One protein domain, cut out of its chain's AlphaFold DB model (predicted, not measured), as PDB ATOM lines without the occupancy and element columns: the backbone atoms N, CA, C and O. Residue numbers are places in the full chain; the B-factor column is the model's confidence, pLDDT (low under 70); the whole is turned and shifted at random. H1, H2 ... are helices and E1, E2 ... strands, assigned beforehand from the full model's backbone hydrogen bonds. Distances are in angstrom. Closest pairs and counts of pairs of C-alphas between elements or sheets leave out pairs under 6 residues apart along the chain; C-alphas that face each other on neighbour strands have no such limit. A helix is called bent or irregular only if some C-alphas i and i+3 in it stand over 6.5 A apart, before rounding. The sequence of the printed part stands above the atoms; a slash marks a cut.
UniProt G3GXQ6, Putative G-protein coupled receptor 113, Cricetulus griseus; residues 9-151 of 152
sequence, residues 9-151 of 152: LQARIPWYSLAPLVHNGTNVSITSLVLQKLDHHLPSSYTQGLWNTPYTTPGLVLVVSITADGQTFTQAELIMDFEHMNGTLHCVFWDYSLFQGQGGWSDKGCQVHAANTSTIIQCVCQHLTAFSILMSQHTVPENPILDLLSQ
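What this domain is: This is residues 9 to 151 of the 152 residues of the protein "Putative G-protein coupled receptor 113" of Cricetulus griseus (UniProt G3GXQ6). Two antiparallel sheets lie partly face to face as a sandwich: a strongly twisted, branched sheet of E2, E3, E4, E6, E7 and E10, and a smaller sheet in the order E1, E5, E9, E8. H1 only grazes the larger sheet where E2 begins and E3 ends, and a tail, residues 141 to 151 with H3, sticks out. The 143 printed residues hold three named helices and ten named strands, in the order E1 H1 E2 E3 E4 E5 E6 H2 E7 E8 E9 E10 H3, and the class is mixed, helices and strands. The whole is compact, with a radius of gyration of the C-alphas of 16.5 A, and only just elongated, spanning 52 by 35 by 28 A.

How they stand to each other: In the branched sheet, E2, residues 28 to 35, lies on one side of E3, residues 61 to 68, with N 33 and O 63 within hydrogen-bond range at 2.8 A. E4, residues 71 to 73, and E10, residues 130 to 136, lie on the other side of E3, with N 73 and O 66 at 2.9 A and N 62 and O 131 at 2.8 A. E2, E3 and E4 form a meander, each strand the antiparallel neighbour of the one before. E6, residues 88 to 95, has E10 on one side, N 136 and O 88 at 2.8 A, and E7, residues 104 to 106, on the other, N 93 and O 106 at 2.8 A. In the second sheet E1, residues 9 to 12, E5, residues 78 to 83, E9, residues 120 to 125, and E8, residues 110 to 114, are antiparallel neighbours in that order, with N 12 and O 79, N 80 and O 123, and N 111 and O 124 within hydrogen-bond range, each pair at 2.8 A. The facing parts of the sheets are 10.4 A centre to centre; the closest C-alphas of E6 and E9, Cys 91 and Cys 123, are 5.8 A apart. H1, residues 15 to 22, is irregular, with C-alphas 17 and 20 7.4 A apart. H2, residues 98 to 101, is only just not on the branched sheet, with 4 pairs of C-alphas within 10 A. H3, residues 144 to 149, stands free. O i to N i+4 pairs are within range in 2 of 4 for H1 and 1 of 2 for H3; H2 is too short for one.

Where its parts are: E1 begins at C-alpha 9 (304.703, 240.021, 245.805), and H3 ends at C-alpha 149 (336.757, 242.419, 259.582). E2 and E3 each measure 23.1 A, E6 21.0 A and E10 19.9 A.

The domain as a whole: The C-alphas of Gly 25 and Ile 145, the two farthest apart, are 53.2 A apart. The printed part has no cut. The link from E2 to E3 is long. Mean pLDDT of the printed part is 74.3, with residues 128 to 151 among those under 70.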
ATOM      1  N   LEU A   9     305.145 241.215 246.514       80.94
ATOM      2  CA  LEU A   9     304.703 240.021 245.805       80.94
ATOM      3  C   LEU A   9     303.866 239.143 246.733       80.94
ATOM      4  O   LEU A   9     302.795 238.669 246.351       80.94
ATOM      5  N   GLN A  10     304.344 238.934 247.966       85.62
ATOM      6  CA  GLN A  10     303.660 238.095 248.942       85.62
ATOM      7  C   GLN A  10     304.084 238.398 250.382       85.62
ATOM      8  O   GLN A  10     305.251 238.641 250.652       85.62
ATOM      9  N   ALA A  11     303.146 238.282 251.325       87.31
ATOM     10  CA  ALA A  11     303.435 238.189 252.754       87.31
ATOM     11  C   ALA A  11     302.904 236.859 253.313       87.31
ATOM     12  O   ALA A  11     301.817 236.410 252.936       87.31
ATOM     13  N   ARG A  12     303.674 236.204 254.187       89.19
ATOM     14  CA  ARG A  12     303.348 234.907 254.794       89.19
ATOM     15  C   ARG A  12     303.733 234.891 256.269       89.19
ATOM     16  O   ARG A  12     304.817 235.329 256.634       89.19
ATOM     17  N   ILE A  13     302.862 234.310 257.087       89.44
ATOM     18  CA  ILE A  13     303.128 234.002 258.495       89.44
ATOM     19  C   ILE A  13     303.331 232.486 258.564       89.44
ATOM     20  O   ILE A  13     302.380 231.747 258.285       89.44
ATOM     21  N   PRO A  14     304.549 231.993 258.834       90.12
ATOM     22  CA  PRO A  14     304.805 230.562 258.869       90.12
ATOM     23  C   PRO A  14     304.017 229.881 259.982       90.12
ATOM     24  O   PRO A  14     303.914 230.390 261.091       90.12
ATOM     25  N   TRP A  15     303.495 228.687 259.718       86.62
ATOM     26  CA  TRP A  15     302.660 227.978 260.689       86.62
ATOM     27  C   TRP A  15     303.353 227.744 262.043       86.62
ATOM     28  O   TRP A  15     302.714 227.862 263.087       86.62
ATOM     29  N   TYR A  16     304.660 227.460 262.051       89.50
ATOM     30  CA  TYR A  16     305.407 227.235 263.294       89.50
ATOM     31  C   TYR A  16     305.420 228.453 264.222       89.50
ATOM     32  O   TYR A  16     305.476 228.274 265.435       89.50
ATOM     33  N   SER A  17     305.323 229.676 263.690       88.31
ATOM     34  CA  SER A  17     305.284 230.884 264.517       88.31
ATOM     35  C   SER A  17     303.933 231.062 265.220       88.31
ATOM     36  O   SER A  17     303.838 231.797 266.199       88.31
ATOM     37  N   LEU A  18     302.905 230.331 264.774       86.50
ATOM     38  CA  LEU A  18     301.581 230.274 265.391       86.50
ATOM     39  C   LEU A  18     301.419 229.107 266.365       86.50
ATOM     40  O   LEU A  18     300.416 229.060 267.071       86.50
ATOM     41  N   ALA A  19     302.383 228.184 266.444       86.50
ATOM     42  CA  ALA A  19     302.298 227.013 267.318       86.50
ATOM     43  C   ALA A  19     301.911 227.346 268.779       86.50
ATOM     44  O   ALA A  19     301.050 226.642 269.312       86.50
ATOM     45  N   PRO A  20     302.412 228.436 269.408       84.75
ATOM     46  CA  PRO A  20     301.992 228.822 270.759       84.75
ATOM     47  C   PRO A  20     300.489 229.106 270.905       84.75
ATOM     48  O   PRO A  20     299.946 228.943 271.993       84.75
ATOM     49  N   LEU A  21     299.815 229.517 269.825       82.12
ATOM     50  CA  LEU A  21     298.389 229.862 269.811       82.12
ATOM     51  C   LEU A  21     297.475 228.668 269.519       82.12
ATOM     52  O   LEU A  21     296.288 228.712 269.822       82.12
ATOM     53  N   VAL A  22     298.008 227.613 268.898       72.12
ATOM     54  CA  VAL A  22     297.224 226.468 268.395       72.12
ATOM     55  C   VAL A  22     296.910 225.455 269.501       72.12
ATOM     56  O   VAL A  22     296.072 224.565 269.336       72.12
ATOM     57  N   HIS A  23     297.532 225.593 270.668       70.75
ATOM     58  CA  HIS A  23     297.155 224.803 271.824       70.75
ATOM     59  C   HIS A  23     295.766 225.242 272.310       70.75
ATOM     60  O   HIS A  23     295.557 226.406 272.631       70.75
ATOM     61  N   ASN A  24     294.844 224.280 272.426       63.47
ATOM     62  CA  ASN A  24     293.591 224.402 273.182       63.47
ATOM     63  C   ASN A  24     292.349 225.006 272.488       63.47
ATOM     64  O   ASN A  24     291.459 225.505 273.169       63.47
ATOM     65  N   GLY A  25     292.218 224.903 271.159       69.38
ATOM     66  CA  GLY A  25     290.969 225.295 270.471       69.38
ATOM     67  C   GLY A  25     290.695 226.805 270.468       69.38
ATOM     68  O   GLY A  25     289.572 227.226 270.202       69.38
ATOM     69  N   THR A  26     291.729 227.592 270.760       82.62
ATOM     70  CA  THR A  26     291.777 229.053 270.733       82.62
ATOM     71  C   THR A  26     291.298 229.605 269.395       82.62
ATOM     72  O   THR A  26     291.759 229.183 268.328       82.62
ATOM     73  N   ASN A  27     290.402 230.591 269.437       87.06
ATOM     74  CA  ASN A  27     289.958 231.271 268.224       87.06
ATOM     75  C   ASN A  27     291.032 232.266 267.788       87.06
ATOM     76  O   ASN A  27     291.194 233.329 268.390       87.06
ATOM     77  N   VAL A  28     291.756 231.916 266.724       87.31
ATOM     78  CA  VAL A  28     292.780 232.775 266.126       87.31
ATOM     79  C   VAL A  28     292.182 233.549 264.957       87.31
ATOM     80  O   VAL A  28     291.673 232.962 264.003       87.31
ATOM     81  N   SER A  29     292.280 234.874 265.009       89.00
ATOM     82  CA  SER A  29     291.924 235.764 263.907       89.00
ATOM     83  C   SER A  29     293.151 236.541 263.449       89.00
ATOM     84  O   SER A  29     293.869 237.135 264.259       89.00
ATOM     85  N   ILE A  30     293.385 236.526 262.139       87.88
ATOM     86  CA  ILE A  30     294.489 237.223 261.485       87.88
ATOM     87  C   ILE A  30     293.883 238.301 260.597       87.88
ATOM     88  O   ILE A  30     293.116 237.999 259.682       87.88
ATOM     89  N   THR A  31     294.244 239.554 260.853       87.44
ATOM     90  CA  THR A  31     293.841 240.694 260.026       87.44
ATOM     91  C   THR A  31     295.050 241.201 259.259       87.44
ATOM     92  O   THR A  31     296.124 241.375 259.828       87.44
ATOM     93  N   SER A  32     294.873 241.446 257.962       86.12
ATOM     94  CA  SER A  32     295.907 242.003 257.093       86.12
ATOM     95  C   SER A  32     295.328 243.146 256.273       86.12
ATOM     96  O   SER A  32     294.267 242.997 255.668       86.12
ATOM     97  N   LEU A  33     296.046 244.265 256.215       84.88
ATOM     98  CA  LEU A  33     295.702 245.439 255.422       84.88
ATOM     99  C   LEU A  33     296.950 245.936 254.701       84.88
ATOM    100  O   LEU A  33     298.016 246.039 255.300       84.88
ATOM    101  N   VAL A  34     296.809 246.272 253.423       83.25
ATOM    102  CA  VAL A  34     297.862 246.950 252.666       83.25
ATOM    103  C   VAL A  34     297.386 248.355 252.350       83.25
ATOM    104  O   VAL A  34     296.358 248.537 251.701       83.25
ATOM    105  N   LEU A  35     298.140 249.343 252.813       79.25
ATOM    106  CA  LEU A  35     297.947 250.745 252.479       79.25
ATOM    107  C   LEU A  35     298.994 251.127 251.438       79.25
ATOM    108  O   LEU A  35     300.158 250.773 251.586       79.25
ATOM    109  N   GLN A  36     298.581 251.827 250.388       78.81
ATOM    110  CA  GLN A  36     299.456 252.296 249.314       78.81
ATOM    111  C   GLN A  36     299.413 253.826 249.230       78.81
ATOM    112  O   GLN A  36     298.455 254.442 249.697       78.81
ATOM    113  N   LYS A  37     300.409 254.419 248.558       75.81
ATOM    114  CA  LYS A  37     300.552 255.869 248.331       75.81
ATOM    115  C   LYS A  37     300.664 256.696 249.622       75.81
ATOM    116  O   LYS A  37     300.068 257.763 249.745       75.81
ATOM    117  N   LEU A  38     301.396 256.173 250.606       75.75
ATOM    118  CA  LEU A  38     301.676 256.852 251.877       75.75
ATOM    119  C   LEU A  38     303.029 257.580 251.911       75.75
ATOM    120  O   LEU A  38     303.368 258.202 252.911       75.75
ATOM    121  N   ASP A  39     303.781 257.551 250.819       67.25
ATOM    122  CA  ASP A  39     305.133 258.093 250.656       67.25
ATOM    123  C   ASP A  39     305.299 259.558 251.100       67.25
ATOM    124  O   ASP A  39     306.349 259.927 251.619       67.25
ATOM    125  N   HIS A  40     304.256 260.383 250.982       70.94
ATOM    126  CA  HIS A  40     304.272 261.785 251.426       70.94
ATOM    127  C   HIS A  40     303.601 262.037 252.787       70.94
ATOM    128  O   HIS A  40     303.549 263.176 253.252       70.94
ATOM    129  N   HIS A  41     303.067 260.996 253.426       74.94
ATOM    130  CA  HIS A  41     302.322 261.088 254.684       74.94
ATOM    131  C   HIS A  41     303.026 260.409 255.859       74.94
ATOM    132  O   HIS A  41     302.662 260.654 257.009       74.94
ATOM    133  N   LEU A  42     304.019 259.562 255.587       73.62
ATOM    134  CA  LEU A  42     304.773 258.883 256.631       73.62
ATOM    135  C   LEU A  42     305.839 259.811 257.238       73.62
ATOM    136  O   LEU A  42     306.554 260.493 256.500       73.62
ATOM    137  N   PRO A  43     305.991 259.829 258.576       75.44
ATOM    138  CA  PRO A  43     307.052 260.587 259.228       75.44
ATOM    139  C   PRO A  43     308.434 260.075 258.816       75.44
ATOM    140  O   PRO A  43     308.660 258.867 258.750       75.44
ATOM    141  N   SER A  44     309.393 260.978 258.631       74.19
ATOM    142  CA  SER A  44     310.790 260.641 258.328       74.19
ATOM    143  C   SER A  44     311.632 260.395 259.592       74.19
ATOM    144  O   SER A  44     312.758 260.882 259.699       74.19
ATOM    145  N   SER A  45     311.078 259.688 260.577       77.62
ATOM    146  CA  SER A  45     311.731 259.408 261.862       77.62
ATOM    147  C   SER A  45     312.361 258.014 261.828       77.62
ATOM    148  O   SER A  45     311.661 257.041 262.067       77.62
ATOM    149  N   TYR A  46     313.651 257.883 261.514       75.06
ATOM    150  CA  TYR A  46     314.340 256.581 261.344       75.06
ATOM    151  C   TYR A  46     315.300 256.274 262.501       75.06
ATOM    152  O   TYR A  46     315.661 257.181 263.224       75.06
ATOM    153  N   THR A  47     315.782 255.056 262.733       72.31
ATOM    154  CA  THR A  47     316.848 254.823 263.738       72.31
ATOM    155  C   THR A  47     318.223 255.338 263.277       72.31
ATOM    156  O   THR A  47     318.518 255.420 262.084       72.31
ATOM    157  N   GLN A  48     319.084 255.726 264.226       60.19
ATOM    158  CA  GLN A  48     320.437 256.237 263.955       60.19
ATOM    159  C   GLN A  48     321.257 255.196 263.165       60.19
ATOM    160  O   GLN A  48     321.372 254.052 263.590       60.19
ATOM    161  N   GLY A  49     321.792 255.590 262.005       59.75
ATOM    162  CA  GLY A  49     322.377 254.689 260.995       59.75
ATOM    163  C   GLY A  49     321.634 254.750 259.660       59.75
ATOM    164  O   GLY A  49     322.260 254.704 258.606       59.75
ATOM    165  N   LEU A  50     320.322 254.999 259.713       58.47
ATOM    166  CA  LEU A  50     319.497 255.210 258.528       58.47
ATOM    167  C   LEU A  50     319.447 256.703 258.103       58.47
ATOM    168  O   LEU A  50     319.368 257.042 256.929       58.47
ATOM    169  N   TRP A  51     319.597 257.633 259.053       51.03
ATOM    170  CA  TRP A  51     319.400 259.090 258.881       51.03
ATOM    171  C   TRP A  51     320.123 259.759 257.698       51.03
ATOM    172  O   TRP A  51     319.658 260.788 257.215       51.03
ATOM    173  N   ASN A  52     321.256 259.215 257.249       50.81
ATOM    174  CA  ASN A  52     322.126 259.863 256.264       50.81
ATOM    175  C   ASN A  52     321.856 259.448 254.813       50.81
ATOM    176  O   ASN A  52     322.560 259.917 253.919       50.81
ATOM    177  N   THR A  53     320.867 258.588 254.557       55.91
ATOM    178  CA  THR A  53     320.500 258.222 253.183       55.91
ATOM    179  C   THR A  53     319.092 258.713 252.851       55.91
ATOM    180  O   THR A  53     318.181 258.565 253.668       55.91
ATOM    181  N   PRO A  54     318.877 259.314 251.669       55.88
ATOM    182  CA  PRO A  54     317.537 259.667 251.228       55.88
ATOM    183  C   PRO A  54     316.778 258.376 250.894       55.88
ATOM    184  O   PRO A  54     316.986 257.764 249.844       55.88
ATOM    185  N   TYR A  55     315.921 257.931 251.814       59.59
ATOM    186  CA  TYR A  55     314.991 256.836 251.555       59.59
ATOM    187  C   TYR A  55     313.841 257.329 250.694       59.59
ATOM    188  O   TYR A  55     313.129 258.262 251.064       59.59
ATOM    189  N   THR A  56     313.618 256.644 249.582       56.56
ATOM    190  CA  THR A  56     312.367 256.733 248.842       56.56
ATOM    191  C   THR A  56     311.529 255.549 249.283       56.56
ATOM    192  O   THR A  56     311.681 254.432 248.785       56.56
ATOM    193  N   THR A  57     310.652 255.760 250.258       56.97
ATOM    194  CA  THR A  57     309.725 254.709 250.665       56.97
ATOM    195  C   THR A  57     308.858 254.343 249.462       56.97
ATOM    196  O   THR A  57     308.200 255.241 248.924       56.97
ATOM    197  N   PRO A  58     308.782 253.071 249.025       56.00
ATOM    198  CA  PRO A  58     307.581 252.657 248.321       56.00
ATOM    199  C   PRO A  58     306.461 252.988 249.301       56.00
ATOM    200  O   PRO A  58     306.556 252.581 250.453       56.00
ATOM    201  N   GLY A  59     305.483 253.811 248.927       66.44
ATOM    202  CA  GLY A  59     304.432 254.282 249.838       66.44
ATOM    203  C   GLY A  59     303.489 253.166 250.306       66.44
ATOM    204  O   GLY A  59     302.281 253.362 250.288       66.44
ATOM    205  N   LEU A  60     304.011 251.988 250.640       76.81
ATOM    206  CA  LEU A  60     303.342 250.756 250.981       76.81
ATOM    207  C   LEU A  60     303.582 250.441 252.458       76.81
ATOM    208  O   LEU A  60     304.718 250.310 252.916       76.81
ATOM    209  N   VAL A  61     302.483 250.260 253.180       79.62
ATOM    210  CA  VAL A  61     302.457 249.847 254.584       79.62
ATOM    211  C   VAL A  61     301.632 248.572 254.673       79.62
ATOM    212  O   VAL A  61     300.453 248.563 254.313       79.62
ATOM    213  N   LEU A  62     302.258 247.489 255.124       84.44
ATOM    214  CA  LEU A  62     301.599 246.224 255.408       84.44
ATOM    215  C   LEU A  62     301.296 246.156 256.906       84.44
ATOM    216  O   LEU A  62     302.179 245.991 257.743       84.44
ATOM    217  N   VAL A  63     300.018 246.228 257.251       84.62
ATOM    218  CA  VAL A  63     299.552 246.046 258.623       84.62
ATOM    219  C   VAL A  63     299.097 244.605 258.785       84.62
ATOM    220  O   VAL A  63     298.175 244.170 258.099       84.62
ATOM    221  N   VAL A  64     299.720 243.877 259.708       86.75
ATOM    222  CA  VAL A  64     299.314 242.522 260.090       86.75
ATOM    223  C   VAL A  64     299.085 242.496 261.589       86.75
ATOM    224  O   VAL A  64     299.940 242.929 262.358       86.75
ATOM    225  N   SER A  65     297.942 241.971 262.012       87.44
ATOM    226  CA  SER A  65     297.664 241.712 263.419       87.44
ATOM    227  C   SER A  65     297.133 240.300 263.607       87.44
ATOM    228  O   SER A  65     296.355 239.787 262.800       87.44
ATOM    229  N   ILE A  66     297.571 239.669 264.692       87.75
ATOM    230  CA  ILE A  66     297.060 238.379 265.135       87.75
ATOM    231  C   ILE A  66     296.383 238.588 266.475       87.75
ATOM    232  O   ILE A  66     296.923 239.236 267.372       87.75
ATOM    233  N   THR A  67     295.189 238.031 266.598       89.06
ATOM    234  CA  THR A  67     294.420 238.018 267.835       89.06
ATOM    235  C   THR A  67     294.068 236.583 268.193       89.06
ATOM    236  O   THR A  67     293.685 235.804 267.322       89.06
ATOM    237  N   ALA A  68     294.227 236.239 269.464       88.69
ATOM    238  CA  ALA A  68     293.912 234.937 270.034       88.69
ATOM    239  C   ALA A  68     293.149 235.170 271.341       88.69
ATOM    240  O   ALA A  68     293.632 235.900 272.204       88.69
ATOM    241  N   ASP A  69     291.927 234.643 271.448       87.69
ATOM    242  CA  ASP A  69     291.027 234.847 272.600       87.69
ATOM    243  C   ASP A  69     290.868 236.322 273.025       87.69
ATOM    244  O   ASP A  69     290.771 236.670 274.201       87.69
ATOM    245  N   GLY A  70     290.851 237.222 272.037       84.62
ATOM    246  CA  GLY A  70     290.721 238.666 272.258       84.62
ATOM    247  C   GLY A  70     292.012 239.377 272.681       84.62
ATOM    248  O   GLY A  70     291.985 240.589 272.881       84.62
ATOM    249  N   GLN A  71     293.142 238.671 272.774       86.75
ATOM    250  CA  GLN A  71     294.455 239.251 273.059       86.75
ATOM    251  C   GLN A  71     295.302 239.372 271.790       86.75
ATOM    252  O   GLN A  71     295.299 238.486 270.934       86.75
ATOM    253  N   THR A  72     296.044 240.474 271.661       87.12
ATOM    254  CA  THR A  72     296.986 240.672 270.553       87.12
ATOM    255  C   THR A  72     298.222 239.803 270.745       87.12
ATOM    256  O   THR A  72     298.870 239.855 271.788       87.12
ATOM    257  N   PHE A  73     298.578 239.051 269.709       86.50
ATOM    258  CA  PHE A  73     299.793 238.252 269.663       86.50
ATOM    259  C   PHE A  73     300.820 238.915 268.744       86.50
ATOM    260  O   PHE A  73     300.567 239.094 267.552       86.50
ATOM    261  N   THR A  74     301.976 239.284 269.301       85.12
ATOM    262  CA  THR A  74     303.038 240.001 268.577       85.12
ATOM    263  C   THR A  74     304.284 239.158 268.312       85.12
ATOM    264  O   THR A  74     305.150 239.584 267.560       85.12
ATOM    265  N   GLN A  75     304.387 237.959 268.885       86.25
ATOM    266  CA  GLN A  75     305.580 237.113 268.792       86.25
ATOM    267  C   GLN A  75     305.458 236.101 267.646       86.25
ATOM    268  O   GLN A  75     305.492 234.892 267.865       86.25
ATOM    269  N   ALA A  76     305.272 236.592 266.421       87.19
ATOM    270  CA  ALA A  76     305.229 235.750 265.230       87.19
ATOM    271  C   ALA A  76     306.264 236.199 264.202       87.19
ATOM    272  O   ALA A  76     306.595 237.380 264.103       87.19
ATOM    273  N   GLU A  77     306.728 235.242 263.407       90.38
ATOM    274  CA  GLU A  77     307.554 235.528 262.246       90.38
ATOM    275  C   GLU A  77     306.679 235.955 261.064       90.38
ATOM    276  O   GLU A  77     305.677 235.299 260.757       90.38
ATOM    277  N   LEU A  78     307.075 237.032 260.392       89.38
ATOM    278  CA  LEU A  78     306.486 237.503 259.148       89.38
ATOM    279  C   LEU A  78     307.549 237.493 258.048       89.38
ATOM    280  O   LEU A  78     308.584 238.146 258.165       89.38
ATOM    281  N   ILE A  79     307.251 236.782 256.963       89.31
ATOM    282  CA  ILE A  79     308.077 236.719 255.759       89.31
ATOM    283  C   ILE A  79     307.393 237.533 254.665       89.31
ATOM    284  O   ILE A  79     306.230 237.281 254.344       89.31
ATOM    285  N   MET A  80     308.101 238.491 254.079       87.25
ATOM    286  CA  MET A  80     307.602 239.329 252.991       87.25
ATOM    287  C   MET A  80     308.556 239.257 251.801       87.25
ATOM    288  O   MET A  80     309.740 239.541 251.944       87.25
ATOM    289  N   ASP A  81     308.030 238.905 250.636       85.81
ATOM    290  CA  ASP A  81     308.769 238.846 249.381       85.81
ATOM    291  C   ASP A  81     308.435 240.096 248.548       85.81
ATOM    292  O   ASP A  81     307.267 240.367 248.247       85.81
ATOM    293  N   PHE A  82     309.469 240.841 248.167       80.88
ATOM    294  CA  PHE A  82     309.395 242.029 247.321       80.88
ATOM    295  C   PHE A  82     310.096 241.790 246.002       80.88
ATOM    296  O   PHE A  82     311.123 241.113 245.945       80.88
ATOM    297  N   GLU A  83     309.588 242.412 244.949       79.31
ATOM    298  CA  GLU A  83     310.366 242.545 243.729       79.31
ATOM    299  C   GLU A  83     311.580 243.445 243.971       79.31
ATOM    300  O   GLU A  83     311.472 244.510 244.584       79.31
ATOM    301  N   HIS A  84     312.742 242.997 243.501       72.50
ATOM    302  CA  HIS A  84     313.978 243.755 243.571       72.50
ATOM    303  C   HIS A  84     313.816 245.041 242.763       72.50
ATOM    304  O   HIS A  84     313.687 245.022 241.540       72.50
ATOM    305  N   MET A  85     313.841 246.167 243.462       65.31
ATOM    306  CA  MET A  85     313.891 247.486 242.854       65.31
ATOM    307  C   MET A  85     315.330 247.992 242.892       65.31
ATOM    308  O   MET A  85     316.054 247.697 243.837       65.31
ATOM    309  N   ASN A  86     315.742 248.754 241.874       63.72
ATOM    310  CA  ASN A  86     317.081 249.344 241.806       63.72
ATOM    311  C   ASN A  86     317.381 250.138 243.098       63.72
ATOM    312  O   ASN A  86     316.817 251.216 243.295       63.72
ATOM    313  N   GLY A  87     318.244 249.605 243.971       65.00
ATOM    314  CA  GLY A  87     318.610 250.230 245.246       65.00
ATOM    315  C   GLY A  87     318.819 249.236 246.393       65.00
ATOM    316  O   GLY A  87     318.711 248.024 246.225       65.00
ATOM    317  N   THR A  88     319.121 249.765 247.579       69.25
ATOM    318  CA  THR A  88     319.216 248.981 248.818       69.25
ATOM    319  C   THR A  88     317.866 249.017 249.537       69.25
ATOM    320  O   THR A  88     317.350 250.090 249.859       69.25
ATOM    321  N   LEU A  89     317.273 247.850 249.794       72.56
ATOM    322  CA  LEU A  89     316.003 247.729 250.515       72.56
ATOM    323  C   LEU A  89     316.263 247.530 252.011       72.56
ATOM    324  O   LEU A  89     317.065 246.680 252.391       72.56
ATOM    325  N   HIS A  90     315.547 248.280 252.851       76.56
ATOM    326  CA  HIS A  90     315.549 248.097 254.300       76.56
ATOM    327  C   HIS A  90     314.154 247.685 254.780       76.56
ATOM    328  O   HIS A  90     313.163 248.393 254.586       76.56
ATOM    329  N   CYS A  91     314.076 246.522 255.422       81.44
ATOM    330  CA  CYS A  91     312.853 246.036 256.049       81.44
ATOM    331  C   CYS A  91     312.708 246.706 257.415       81.44
ATOM    332  O   CYS A  91     313.553 246.491 258.284       81.44
ATOM    333  N   VAL A  92     311.660 247.504 257.612       82.38
ATOM    334  CA  VAL A  92     311.440 248.217 258.875       82.38
ATOM    335  C   VAL A  92     310.017 248.033 259.394       82.38
ATOM    336  O   VAL A  92     309.119 247.523 258.725       82.38
ATOM    337  N   PHE A  93     309.804 248.484 260.618       84.50
ATOM    338  CA  PHE A  93     308.498 248.581 261.241       84.50
ATOM    339  C   PHE A  93     308.387 249.878 262.030       84.50
ATOM    340  O   PHE A  93     309.399 250.508 262.347       84.50
ATOM    341  N   TRP A  94     307.157 250.281 262.341       85.12
ATOM    342  CA  TRP A  94     306.937 251.428 263.212       85.12
ATOM    343  C   TRP A  94     307.076 251.024 264.684       85.12
ATOM    344  O   TRP A  94     306.205 250.356 265.247       85.12
ATOM    345  N   ASP A  95     308.166 251.448 265.314       85.56
ATOM    346  CA  ASP A  95     308.433 251.282 266.737       85.56
ATOM    347  C   ASP A  95     307.960 252.520 267.507       85.56
ATOM    348  O   ASP A  95     308.590 253.576 267.462       85.56
ATOM    349  N   TYR A  96     306.860 252.377 268.251       85.31
ATOM    350  CA  TYR A  96     306.277 253.442 269.074       85.31
ATOM    351  C   TYR A  96     307.153 253.869 270.261       85.31
ATOM    352  O   TYR A  96     306.918 254.933 270.827       85.31
ATOM    353  N   SER A  97     308.143 253.068 270.664       87.44
ATOM    354  CA  SER A  97     309.015 253.387 271.802       87.44
ATOM    355  C   SER A  97     310.126 254.378 271.450       87.44
ATOM    356  O   SER A  97     310.692 255.028 272.335       87.44
ATOM    357  N   LEU A  98     310.423 254.534 270.157       85.25
ATOM    358  CA  LEU A  98     311.440 255.462 269.685       85.25
ATOM    359  C   LEU A  98     311.029 256.917 269.905       85.25
ATOM    360  O   LEU A  98     309.855 257.253 270.069       85.25
ATOM    361  N   PHE A  99     312.031 257.799 269.893       86.12
ATOM    362  CA  PHE A  99     311.827 259.248 269.936       86.12
ATOM    363  C   PHE A  99     310.974 259.716 271.116       86.12
ATOM    364  O   PHE A  99     310.067 260.526 270.958       86.12
ATOM    365  N   GLN A 100     311.272 259.199 272.312       87.94
ATOM    366  CA  GLN A 100     310.548 259.550 273.540       87.94
ATOM    367  C   GLN A 100     309.040 259.248 273.439       87.94
ATOM    368  O   GLN A 100     308.214 260.003 273.946       87.94
ATOM    369  N   GLY A 101     308.675 258.152 272.762       85.06
ATOM    370  CA  GLY A 101     307.282 257.739 272.582       85.06
ATOM    371  C   GLY A 101     306.571 258.361 271.375       85.06
ATOM    372  O   GLY A 101     305.383 258.118 271.184       85.06
ATOM    373  N   GLN A 102     307.263 259.166 270.561       85.00
ATOM    374  CA  GLN A 102     306.702 259.724 269.320       85.00
ATOM    375  C   GLN A 102     306.677 258.699 268.179       85.00
ATOM    376  O   GLN A 102     305.909 258.843 267.230       85.00
ATOM    377  N   GLY A 103     307.487 257.648 268.302       84.25
ATOM    378  CA  GLY A 103     307.579 256.561 267.348       84.25
ATOM    379  C   GLY A 103     308.488 256.852 266.158       84.25
ATOM    380  O   GLY A 103     308.768 258.003 265.811       84.25
ATOM    381  N   GLY A 104     308.984 255.785 265.541       85.38
ATOM    382  CA  GLY A 104     309.835 255.863 264.362       85.38
ATOM    383  C   GLY A 104     310.045 254.517 263.684       85.38
ATOM    384  O   GLY A 104     309.716 253.467 264.224       85.38
ATOM    385  N   TRP A 105     310.619 254.549 262.493       84.00
ATOM    386  CA  TRP A 105     310.987 253.380 261.715       84.00
ATOM    387  C   TRP A 105     312.243 252.717 262.277       84.00
ATOM    388  O   TRP A 105     313.296 253.352 262.376       84.00
ATOM    389  N   SER A 106     312.135 251.432 262.597       83.88
ATOM    390  CA  SER A 106     313.236 250.593 263.065       83.88
ATOM    391  C   SER A 106     313.362 249.338 262.214       83.88
ATOM    392  O   SER A 106     312.363 248.744 261.828       83.88
ATOM    393  N   ASP A 107     314.588 248.901 261.959       84.62
ATOM    394  CA  ASP A 107     314.933 247.611 261.354       84.62
ATOM    395  C   ASP A 107     315.130 246.493 262.399       84.62
ATOM    396  O   ASP A 107     315.375 245.336 262.055       84.62
ATOM    397  N   LYS A 108     315.016 246.805 263.698       86.50
ATOM    398  CA  LYS A 108     315.305 245.861 264.781       86.50
ATOM    399  C   LYS A 108     314.422 244.616 264.687       86.50
ATOM    400  O   LYS A 108     313.201 244.703 264.700       86.50
ATOM    401  N   GLY A 109     315.038 243.436 264.664       86.81
ATOM    402  CA  GLY A 109     314.308 242.168 264.566       86.81
ATOM    403  C   GLY A 109     313.757 241.867 263.169       86.81
ATOM    404  O   GLY A 109     312.995 240.913 263.038       86.81
ATOM    405  N   CYS A 110     314.150 242.643 262.155       87.88
ATOM    406  CA  CYS A 110     313.945 242.353 260.743       87.88
ATOM    407  C   CYS A 110     315.293 242.098 260.052       87.88
ATOM    408  O   CYS A 110     316.304 242.713 260.379       87.88
ATOM    409  N   GLN A 111     315.313 241.179 259.092       85.94
ATOM    410  CA  GLN A 111     316.489 240.830 258.300       85.94
ATOM    411  C   GLN A 111     316.137 240.814 256.816       85.94
ATOM    412  O   GLN A 111     315.060 240.353 256.435       85.94
ATOM    413  N   VAL A 112     317.062 241.303 255.990       83.12
ATOM    414  CA  VAL A 112     316.968 241.266 254.529       83.12
ATOM    415  C   VAL A 112     317.772 240.070 254.028       83.12
ATOM    416  O   VAL A 112     318.952 239.940 254.344       83.12
ATOM    417  N   HIS A 113     317.149 239.228 253.214       82.31
ATOM    418  CA  HIS A 113     317.772 238.099 252.534       82.31
ATOM    419  C   HIS A 113     317.587 238.265 251.026       82.31
ATOM    420  O   HIS A 113     316.490 238.577 250.556       82.31
ATOM    421  N   ALA A 114     318.644 238.046 250.245       69.56
ATOM    422  CA  ALA A 114     318.485 237.864 248.806       69.56
ATOM    423  C   ALA A 114     317.800 236.510 248.580       69.56
ATOM    424  O   ALA A 114     318.289 235.483 249.054       69.56
ATOM    425  N   ALA A 115     316.655 236.493 247.897       62.09
ATOM    426  CA  ALA A 115     316.029 235.227 247.540       62.09
ATOM    427  C   ALA A 115     316.852 234.522 246.444       62.09
ATOM    428  O   ALA A 115     317.702 235.129 245.794       62.09
ATOM    429  N   ASN A 116     316.563 233.242 246.188       56.03
ATOM    430  CA  ASN A 116     317.269 232.416 245.190       56.03
ATOM    431  C   ASN A 116     317.299 233.013 243.763       56.03
ATOM    432  O   ASN A 116     318.049 232.539 242.913       56.03
ATOM    433  N   THR A 117     316.485 234.034 243.486       59.69
ATOM    434  CA  THR A 117     316.483 234.817 242.247       59.69
ATOM    435  C   THR A 117     316.970 236.235 242.532       59.69
ATOM    436  O   THR A 117     316.453 236.878 243.443       59.69
ATOM    437  N   SER A 118     317.861 236.772 241.692       63.12
ATOM    438  CA  SER A 118     318.383 238.151 241.791       63.12
ATOM    439  C   SER A 118     317.308 239.247 241.757       63.12
ATOM    440  O   SER A 118     317.595 240.403 242.049       63.12
ATOM    441  N   THR A 119     316.075 238.890 241.405       73.38
ATOM    442  CA  THR A 119     314.929 239.786 241.253       73.38
ATOM    443  C   THR A 119     313.971 239.783 242.444       73.38
ATOM    444  O   THR A 119     312.950 240.460 242.370       73.38
ATOM    445  N   ILE A 120     314.237 239.036 243.524       79.81
ATOM    446  CA  ILE A 120     313.359 238.994 244.706       79.81
ATOM    447  C   ILE A 120     314.173 239.249 245.976       79.81
ATOM    448  O   ILE A 120     315.195 238.610 246.223       79.81
ATOM    449  N   ILE A 121     313.687 240.172 246.802       82.06
ATOM    450  CA  ILE A 121     314.224 240.476 248.129       82.06
ATOM    451  C   ILE A 121     313.250 239.934 249.172       82.06
ATOM    452  O   ILE A 121     312.053 240.210 249.104       82.06
ATOM    453  N   GLN A 122     313.757 239.187 250.147       87.12
ATOM    454  CA  GLN A 122     312.964 238.637 251.237       87.12
ATOM    455  C   GLN A 122     313.257 239.374 252.546       87.12
ATOM    456  O   GLN A 122     314.393 239.438 253.003       87.12
ATOM    457  N   CYS A 123     312.214 239.898 253.177       87.00
ATOM    458  CA  CYS A 123     312.247 240.425 254.533       87.00
ATOM    459  C   CYS A 123     311.739 239.365 255.508       87.00
ATOM    460  O   CYS A 123     310.633 238.854 255.330       87.00
ATOM    461  N   VAL A 124     312.499 239.084 256.564       89.81
ATOM    462  CA  VAL A 124     312.086 238.201 257.663       89.81
ATOM    463  C   VAL A 124     312.091 239.000 258.958       89.81
ATOM    464  O   VAL A 124     313.150 239.441 259.396       89.81
ATOM    465  N   CYS A 125     310.924 239.193 259.567       88.31
ATOM    466  CA  CYS A 125     310.767 239.901 260.837       88.31
ATOM    467  C   CYS A 125     310.256 238.953 261.925       88.31
ATOM    468  O   CYS A 125     309.366 238.152 261.659       88.31
ATOM    469  N   GLN A 126     310.789 239.052 263.145       87.38
ATOM    470  CA  GLN A 126     310.484 238.151 264.275       87.38
ATOM    471  C   GLN A 126     309.541 238.757 265.330       87.38
ATOM    472  O   GLN A 126     309.464 238.285 266.463       87.38
ATOM    473  N   HIS A 127     308.835 239.819 264.972       83.75
ATOM    474  CA  HIS A 127     307.780 240.452 265.760       83.75
ATOM    475  C   HIS A 127     306.680 240.886 264.795       83.75
ATOM    476  O   HIS A 127     306.979 241.059 263.622       83.75
ATOM    477  N   LEU A 128     305.441 241.059 265.265       68.62
ATOM    478  CA  LEU A 128     304.320 241.635 264.517       68.62
ATOM    479  C   LEU A 128     304.007 243.034 265.034       68.62
ATOM    480  O   LEU A 128     303.573 243.215 266.172       68.62
ATOM    481  N   THR A 129     304.175 244.016 264.161       60.94
ATOM    482  CA  THR A 129     303.729 245.403 264.336       60.94
ATOM    483  C   THR A 129     303.179 245.907 262.995       60.94
ATOM    484  O   THR A 129     303.164 245.170 262.015       60.94
ATOM    485  N   ALA A 130     302.656 247.130 262.907       55.38
ATOM    486  CA  ALA A 130     302.369 247.709 261.594       55.38
ATOM    487  C   ALA A 130     303.701 247.879 260.835       55.38
ATOM    488  O   ALA A 130     304.556 248.661 261.256       55.38
ATOM    489  N   PHE A 131     303.901 247.137 259.747       56.19
ATOM    490  CA  PHE A 131     305.149 247.169 258.989       56.19
ATOM    491  C   PHE A 131     305.044 248.150 257.839       56.19
ATOM    492  O   PHE A 131     304.022 248.245 257.165       56.19
ATOM    493  N   SER A 132     306.128 248.861 257.576       55.44
ATOM    494  CA  SER A 132     306.282 249.633 256.343       55.44
ATOM    495  C   SER A 132     307.627 249.300 255.754       55.44
ATOM    496  O   SER A 132     308.569 249.029 256.483       55.44
ATOM    497  N   ILE A 133     307.731 249.292 254.437       57.91
ATOM    498  CA  ILE A 133     309.001 249.009 253.776       57.91
ATOM    499  C   ILE A 133     309.598 250.328 253.329       57.91
ATOM    500  O   ILE A 133     308.885 251.186 252.814       57.91
ATOM    501  N   LEU A 134     310.908 250.484 253.505       54.91
ATOM    502  CA  LEU A 134     311.651 251.609 252.952       54.91
ATOM    503  C   LEU A 134     312.625 251.069 251.916       54.91
ATOM    504  O   LEU A 134     313.301 250.066 252.135       54.91
ATOM    505  N   MET A 135     312.746 251.773 250.801       50.50
ATOM    506  CA  MET A 135     313.813 251.530 249.841       50.50
ATOM    507  C   MET A 135     314.697 252.770 249.818       50.50
ATOM    508  O   MET A 135     314.206 253.896 249.832       50.50
ATOM    509  N   SER A 136     316.013 252.594 249.812       46.47
ATOM    510  CA  SER A 136     316.922 253.670 249.436       46.47
ATOM    511  C   SER A 136     317.292 253.489 247.976       46.47
ATOM    512  O   SER A 136     317.761 252.428 247.572       46.47
ATOM    513  N   GLN A 137     317.112 254.538 247.175       45.31
ATOM    514  CA  GLN A 137     317.588 254.554 245.787       45.31
ATOM    515  C   GLN A 137     319.114 254.720 245.700       45.31
ATOM    516  O   GLN A 137     319.667 254.727 244.603       45.31
ATOM    517  N   HIS A 138     319.802 254.862 246.838       43.22
ATOM    518  CA  HIS A 138     321.249 254.996 246.894       43.22
ATOM    519  C   HIS A 138     321.856 253.689 247.390       43.22
ATOM    520  O   HIS A 138     321.554 253.230 248.490       43.22
ATOM    521  N   THR A 139     322.728 253.099 246.574       43.34
ATOM    522  CA  THR A 139     323.636 252.040 247.011       43.34
ATOM    523  C   THR A 139     324.435 252.563 248.199       43.34
ATOM    524  O   THR A 139     325.182 253.534 248.044       43.34
ATOM    525  N   VAL A 140     324.298 251.952 249.378       46.09
ATOM    526  CA  VAL A 140     325.316 252.132 250.420       46.09
ATOM    527  C   VAL A 140     326.604 251.591 249.802       46.09
ATOM    528  O   VAL A 140     326.599 250.427 249.400       46.09
ATOM    529  N   PRO A 141     327.665 252.398 249.617       41.59
ATOM    530  CA  PRO A 141     328.909 251.860 249.099       41.59
ATOM    531  C   PRO A 141     329.346 250.751 250.052       41.59
ATOM    532  O   PRO A 141     329.541 251.003 251.243       41.59
ATOM    533  N   GLU A 142     329.433 249.525 249.534       47.16
ATOM    534  CA  GLU A 142     330.057 248.408 250.233       47.16
ATOM    535  C   GLU A 142     331.401 248.922 250.746       47.16
ATOM    536  O   GLU A 142     332.227 249.404 249.969       47.16
ATOM    537  N   ASN A 143     331.586 248.945 252.066       49.72
ATOM    538  CA  ASN A 143     332.878 249.289 252.627       49.72
ATOM    539  C   ASN A 143     333.698 247.996 252.631       49.72
ATOM    540  O   ASN A 143     333.477 247.170 253.519       49.72
ATOM    541  N   PRO A 144     334.651 247.807 251.698       55.62
ATOM    542  CA  PRO A 144     335.412 246.560 251.586       55.62
ATOM    543  C   PRO A 144     336.222 246.239 252.853       55.62
ATOM    544  O   PRO A 144     336.685 245.117 253.030       55.62
ATOM    545  N   ILE A 145     336.393 247.213 253.756       56.47
ATOM    546  CA  ILE A 145     337.064 247.024 255.045       56.47
ATOM    547  C   ILE A 145     336.151 246.305 256.054       56.47
ATOM    548  O   ILE A 145     336.657 245.544 256.872       56.47
ATOM    549  N   LEU A 146     334.823 246.492 256.005       52.03
ATOM    550  CA  LEU A 146     333.904 245.807 256.927       52.03
ATOM    551  C   LEU A 146     333.794 244.303 256.630       52.03
ATOM    552  O   LEU A 146     333.731 243.513 257.571       52.03
ATOM    553  N   ASP A 147     333.841 243.905 255.356       48.59
ATOM    554  CA  ASP A 147     333.834 242.489 254.957       48.59
ATOM    555  C   ASP A 147     335.130 241.758 255.324       48.59
ATOM    556  O   ASP A 147     335.119 240.561 255.598       48.59
ATOM    557  N   LEU A 148     336.254 242.476 255.382       45.12
ATOM    558  CA  LEU A 148     337.523 241.909 255.838       45.12
ATOM    559  C   LEU A 148     337.533 241.677 257.358       45.12
ATOM    560  O   LEU A 148     338.177 240.748 257.837       45.12
ATOM    561  N   LEU A 149     336.822 242.513 258.121       48.28
ATOM    562  CA  LEU A 149     336.757 242.419 259.582       48.28
ATOM    563  C   LEU A 149     335.759 241.365 260.078       48.28
ATOM    564  O   LEU A 149     335.899 240.906 261.204       48.28
ATOM    565  N   SER A 150     334.776 240.969 259.265       44.28
ATOM    566  CA  SER A 150     333.829 239.893 259.597       44.28
ATOM    567  C   SER A 150     334.386 238.484 259.347       44.28
ATOM    568  O   SER A 150     333.767 237.500 259.748       44.28
ATOM    569  N   GLN A 151     335.550 238.387 258.693       51.88
ATOM    570  CA  GLN A 151     336.254 237.139 258.372       51.88
ATOM    571  C   GLN A 151     337.471 236.866 259.278       51.88
ATOM    572  O   GLN A 151     338.176 235.877 259.065       51.88
TER     573      GLN A 151